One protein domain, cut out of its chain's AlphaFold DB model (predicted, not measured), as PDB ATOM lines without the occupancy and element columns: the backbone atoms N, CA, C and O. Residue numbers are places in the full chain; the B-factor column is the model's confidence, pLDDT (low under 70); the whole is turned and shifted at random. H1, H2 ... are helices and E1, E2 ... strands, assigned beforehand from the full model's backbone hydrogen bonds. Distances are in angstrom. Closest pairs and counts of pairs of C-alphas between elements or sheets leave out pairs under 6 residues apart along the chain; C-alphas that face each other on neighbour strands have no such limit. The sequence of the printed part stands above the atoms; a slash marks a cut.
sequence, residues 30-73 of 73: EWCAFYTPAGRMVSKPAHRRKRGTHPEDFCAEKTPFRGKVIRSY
ATOM      1  N   GLU A  30     207.822 189.286 114.387       73.06
ATOM      2  CA  GLU A  30     206.657 189.004 113.557       73.06
ATOM      3  C   GLU A  30     206.579 190.011 112.406       73.06
ATOM      4  O   GLU A  30     206.827 191.211 112.571       73.06
ATOM      5  N   TRP A  31     206.262 189.503 111.218       77.62
ATOM      6  CA  TRP A  31     206.007 190.340 110.054       77.62
ATOM      7  C   TRP A  31     204.675 191.061 110.228       77.62
ATOM      8  O   TRP A  31     203.692 190.485 110.683       77.62
ATOM      9  N   CYS A  32     204.649 192.328 109.843       82.69
ATOM     10  CA  CYS A  32     203.589 193.256 110.187       82.69
ATOM     11  C   CYS A  32     203.047 193.839 108.881       82.69
ATOM     12  O   CYS A  32     203.774 194.512 108.151       82.69
ATOM     13  N   ALA A  33     201.804 193.522 108.530       83.06
ATOM     14  CA  ALA A  33     201.182 194.002 107.299       83.06
ATOM     15  C   ALA A  33     200.252 195.184 107.596       83.06
ATOM     16  O   ALA A  33     199.539 195.163 108.595       83.06
ATOM     17  N   PHE A  34     200.247 196.194 106.727       85.00
ATOM     18  CA  PHE A  34     199.315 197.321 106.800       85.00
ATOM     19  C   PHE A  34     198.949 197.828 105.400       85.00
ATOM     20  O   PHE A  34     199.694 197.621 104.440       85.00
ATOM     21  N   TYR A  35     197.800 198.492 105.271       83.00
ATOM     22  CA  TYR A  35     197.327 199.030 103.996       83.00
ATOM     23  C   TYR A  35     197.589 200.530 103.894       83.00
ATOM     24  O   TYR A  35     197.209 201.316 104.758       83.00
ATOM     25  N   THR A  36     198.241 200.932 102.811       82.44
ATOM     26  CA  THR A  36     198.383 202.334 102.405       82.44
ATOM     27  C   THR A  36     197.410 202.631 101.264       82.44
ATOM     28  O   THR A  36     196.956 201.692 100.606       82.44
ATOM     29  N   PRO A  37     197.145 203.908 100.940       82.06
ATOM     30  CA  PRO A  37     196.395 204.261  99.733       82.06
ATOM     31  C   PRO A  37     197.003 203.701  98.436       82.06
ATOM     32  O   PRO A  37     196.285 203.489  97.467       82.06
ATOM     33  N   ALA A  38     198.312 203.427  98.420       81.75
ATOM     34  CA  ALA A  38     199.015 202.829  97.285       81.75
ATOM     35  C   ALA A  38     198.972 201.285  97.267       81.75
ATOM     36  O   ALA A  38     199.500 200.674  96.341       81.75
ATOM     37  N   GLY A  39     198.376 200.641  98.279       83.81
ATOM     38  CA  GLY A  39     198.263 199.185  98.389       83.81
ATOM     39  C   GLY A  39     198.836 198.601  99.685       83.81
ATOM     40  O   GLY A  39     199.156 199.314 100.643       83.81
ATOM     41  N   ARG A  40     198.943 197.267  99.726       82.12
ATOM     42  CA  ARG A  40     199.415 196.510 100.897       82.12
ATOM     43  C   ARG A  40     200.929 196.633 101.058       82.12
ATOM     44  O   ARG A  40     201.681 196.293 100.150       82.12
ATOM     45  N   MET A  41     201.370 197.022 102.248       81.94
ATOM     46  CA  MET A  41     202.771 196.991 102.659       81.94
ATOM     47  C   MET A  41     203.005 195.963 103.764       81.94
ATOM     48  O   MET A  41     202.126 195.669 104.574       81.94
ATOM     49  N   VAL A  42     204.222 195.419 103.796       81.75
ATOM     50  CA  VAL A  42     204.692 194.501 104.836       81.75
ATOM     51  C   VAL A  42     205.996 195.051 105.404       81.75
ATOM     52  O   VAL A  42     206.972 195.219 104.678       81.75
ATOM     53  N   SER A  43     206.014 195.345 106.700       81.00
ATOM     54  CA  SER A  43     207.175 195.854 107.427       81.00
ATOM     55  C   SER A  43     207.553 194.925 108.586       81.00
ATOM     56  O   SER A  43     206.754 194.115 109.063       81.00
ATOM     57  N   LYS A  44     208.806 195.027 109.044       78.19
ATOM     58  CA  LYS A  44     209.278 194.400 110.286       78.19
ATOM     59  C   LYS A  44     209.407 195.466 111.373       78.19
ATOM     60  O   LYS A  44     210.350 196.259 111.314       78.19
ATOM     61  N   PRO A  45     208.502 195.525 112.361       73.38
ATOM     62  CA  PRO A  45     208.645 196.440 113.476       73.38
ATOM     63  C   PRO A  45     209.827 196.012 114.349       73.38
ATOM     64  O   PRO A  45     209.976 194.848 114.716       73.38
ATOM     65  N   ALA A  46     210.665 196.977 114.719       66.62
ATOM     66  CA  ALA A  46     211.854 196.719 115.529       66.62
ATOM     67  C   ALA A  46     211.539 196.435 117.015       66.62
ATOM     68  O   ALA A  46     212.425 196.014 117.761       66.62
ATOM     69  N   HIS A  47     210.301 196.677 117.469       71.50
ATOM     70  CA  HIS A  47     209.961 196.749 118.892       71.50
ATOM     71  C   HIS A  47     208.647 196.052 119.249       71.50
ATOM     72  O   HIS A  47     207.871 195.632 118.394       71.50
ATOM     73  N   ARG A  48     208.394 195.951 120.557       74.88
ATOM     74  CA  ARG A  48     207.121 195.489 121.106       74.88
ATOM     75  C   ARG A  48     206.062 196.577 120.923       74.88
ATOM     76  O   ARG A  48     206.315 197.738 121.245       74.88
ATOM     77  N   ARG A  49     204.875 196.191 120.450       78.12
ATOM     78  CA  ARG A  49     203.730 197.098 120.288       78.12
ATOM     79  C   ARG A  49     203.390 197.798 121.606       78.12
ATOM     80  O   ARG A  49     203.268 197.138 122.643       78.12
ATOM     81  N   LYS A  50     203.221 199.124 121.567       79.88
ATOM     82  CA  LYS A  50     202.715 199.906 122.706       79.88
ATOM     83  C   LYS A  50     201.247 199.553 122.970       79.88
ATOM     84  O   LYS A  50     200.482 199.298 122.041       79.88
ATOM     85  N   ARG A  51     200.844 199.519 124.245       78.25
ATOM     86  CA  ARG A  51     199.434 199.299 124.613       78.25
ATOM     87  C   ARG A  51     198.587 200.459 124.078       78.25
ATOM     88  O   ARG A  51     198.974 201.611 124.239       78.25
ATOM     89  N   GLY A  52     197.460 200.140 123.443       82.81
ATOM     90  CA  GLY A  52     196.529 201.127 122.881       82.81
ATOM     91  C   GLY A  52     196.809 201.567 121.438       82.81
ATOM     92  O   GLY A  52     196.036 202.344 120.896       82.81
ATOM     93  N   THR A  53     197.870 201.075 120.786       83.75
ATOM     94  CA  THR A  53     198.130 201.363 119.362       83.75
ATOM     95  C   THR A  53     197.528 200.279 118.466       83.75
ATOM     96  O   THR A  53     197.712 199.082 118.730       83.75
ATOM     97  N   HIS A  54     196.843 200.680 117.388       85.31
ATOM     98  CA  HIS A  54     196.348 199.741 116.378       85.31
ATOM     99  C   HIS A  54     197.522 198.954 115.767       85.31
ATOM    100  O   HIS A  54     198.596 199.538 115.588       85.31
ATOM    101  N   PRO A  55     197.377 197.651 115.465       84.44
ATOM    102  CA  PRO A  55     198.455 196.862 114.871       84.44
ATOM    103  C   PRO A  55     199.007 197.511 113.602       84.44
ATOM    104  O   PRO A  55     200.214 197.670 113.474       84.44
ATOM    105  N   GLU A  56     198.128 197.972 112.718       83.94
ATOM    106  CA  GLU A  56     198.516 198.547 111.428       83.94
ATOM    107  C   GLU A  56     199.244 199.897 111.591       83.94
ATOM    108  O   GLU A  56     200.262 200.136 110.940       83.94
ATOM    109  N   ASP A  57     198.801 200.737 112.537       85.31
ATOM    110  CA  ASP A  57     199.485 201.993 112.887       85.31
ATOM    111  C   ASP A  57     200.871 201.737 113.484       85.31
ATOM    112  O   ASP A  57     201.824 202.472 113.220       85.31
ATOM    113  N   PHE A  58     200.991 200.673 114.280       85.44
ATOM    114  CA  PHE A  58     202.261 200.248 114.843       85.44
ATOM    115  C   PHE A  58     203.218 199.744 113.754       85.44
ATOM    116  O   PHE A  58     204.392 200.115 113.748       85.44
ATOM    117  N   CYS A  59     202.723 198.963 112.788       84.69
ATOM    118  CA  CYS A  59     203.527 198.500 111.656       84.69
ATOM    119  C   CYS A  59     204.029 199.672 110.786       84.69
ATOM    120  O   CYS A  59     205.136 199.611 110.239       84.69
ATOM    121  N   ALA A  60     203.246 200.749 110.674       85.88
ATOM    122  CA  ALA A  60     203.595 201.920 109.877       85.88
ATOM    123  C   ALA A  60     204.429 202.976 110.622       85.88
ATOM    124  O   ALA A  60     204.923 203.901 109.980       85.88
ATOM    125  N   GLU A  61     204.635 202.860 111.940       85.00
ATOM    126  CA  GLU A  61     205.278 203.896 112.770       85.00
ATOM    127  C   GLU A  61     206.703 204.256 112.308       85.00
ATOM    128  O   GLU A  61     207.134 205.403 112.441       85.00
ATOM    129  N   LYS A  62     207.432 203.288 111.739       79.31
ATOM    130  CA  LYS A  62     208.791 203.461 111.187       79.31
ATOM    131  C   LYS A  62     208.825 203.659 109.672       79.31
ATOM    132  O   LYS A  62     209.901 203.714 109.088       79.31
ATOM    133  N   THR A  63     207.663 203.759 109.040       81.75
ATOM    134  CA  THR A  63     207.523 203.972 107.599       81.75
ATOM    135  C   THR A  63     207.096 205.416 107.323       81.75
ATOM    136  O   THR A  63     206.512 206.059 108.202       81.75
ATOM    137  N   PRO A  64     207.309 205.945 106.106       81.56
ATOM    138  CA  PRO A  64     206.812 207.273 105.730       81.56
ATOM    139  C   PRO A  64     205.273 207.386 105.733       81.56
ATOM    140  O   PRO A  64     204.731 208.479 105.586       81.56
ATOM    141  N   PHE A  65     204.556 206.276 105.929       79.69
ATOM    142  CA  PHE A  65     203.094 206.207 105.959       79.69
ATOM    143  C   PHE A  65     202.502 206.272 107.372       79.69
ATOM    144  O   PHE A  65     201.319 205.984 107.556       79.69
ATOM    145  N   ARG A  66     203.292 206.654 108.384       81.19
ATOM    146  CA  ARG A  66     202.806 206.846 109.756       81.19
ATOM    147  C   ARG A  66     201.563 207.752 109.773       81.19
ATOM    148  O   ARG A  66     201.618 208.890 109.315       81.19
ATOM    149  N   GLY A  67     200.452 207.245 110.310       80.88
ATOM    150  CA  GLY A  67     199.178 207.973 110.404       80.88
ATOM    151  C   GLY A  67     198.387 208.091 109.094       80.88
ATOM    152  O   GLY A  67     197.342 208.727 109.081       80.88
ATOM    153  N   LYS A  68     198.864 207.481 108.003       83.38
ATOM    154  CA  LYS A  68     198.186 207.417 106.694       83.38
ATOM    155  C   LYS A  68     197.716 205.999 106.357       83.38
ATOM    156  O   LYS A  68     197.515 205.666 105.192       83.38
ATOM    157  N   VAL A  69     197.624 205.149 107.372       83.94
ATOM    158  CA  VAL A  69     197.257 203.745 107.229       83.94
ATOM    159  C   VAL A  69     195.744 203.638 107.147       83.94
ATOM    160  O   VAL A  69     195.033 204.234 107.956       83.94
ATOM    161  N   ILE A  70     195.256 202.878 106.174       82.88
ATOM    162  CA  ILE A  70     193.841 202.535 106.085       82.88
ATOM    163  C   ILE A  70     193.584 201.492 107.164       82.88
ATOM    164  O   ILE A  70     194.127 200.390 107.091       82.88
ATOM    165  N   ARG A  71     192.797 201.871 108.175       81.44
ATOM    166  CA  ARG A  71     192.434 200.963 109.260       81.44
ATOM    167  C   ARG A  71     191.392 199.962 108.780       81.44
ATOM    168  O   ARG A  71     190.368 200.375 108.237       81.44
ATOM    169  N   SER A  72     191.636 198.676 109.009       70.56
ATOM    170  CA  SER A  72     190.573 197.670 108.941       70.56
ATOM    171  C   SER A  72     189.685 197.812 110.188       70.56
ATOM    172  O   SER A  72     190.119 197.507 111.296       70.56
ATOM    173  N   TYR A  73     188.489 198.388 110.019       66.44
ATOM    174  CA  TYR A  73     187.445 198.447 111.054       66.44
ATOM    175  C   TYR A  73     186.616 197.165 111.067       66.44
ATOM    176  O   TYR A  73     186.389 196.610 109.967       66.44
TER     177      TYR A  73
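What this domain is: This is residues 30 to 73 of the 73 residues of an uncharacterized protein of Maribacter sp (UniProt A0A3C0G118). With little regular structure, this is a two-stranded hairpin, E1 and E2, with one short helix, H1, packed on it mainly at E1, and loops making up the rest. The 44 printed residues hold E1, E2 and H1 in chain order, 16 residues of mixed class; the sheet E1 - E2 is antiparallel. The whole is compact, radius of gyration of the C-alphas 9.5 A, spanning 26 by 20 by 16 A.

How they stand to each other: E1, residues 32 to 36, and E2, residues 39 to 43, form an antiparallel hairpin at 150 degrees, with N 34 and O 41 2.9 A apart, within hydrogen-bond range. The closest C-alphas of E1 and H1, residues 55 to 60, are those of Phe 34 and Glu 56, 4.9 A apart. For E2 and H1 they are those of Ser 43 and Cys 59, 6.2 A. In H1 every O i to N i+4 pair is within hydrogen-bond range.

Where its parts are: E1 measures 13.0 A from C-alpha 32 at (203.589, 193.256, 110.187), E2 13.1 A, and H1 8.8 A, ending at C-alpha 60 (203.595, 201.920, 109.877).

The domain as a whole: The C-alphas farthest apart, Ala 38 and Arg 51, are 27.6 A apart. The printed part has no cut. E2 to H1 is a long link; residues 61 to 73 hold no named element. Residues 46 and 73 have pLDDT under 70.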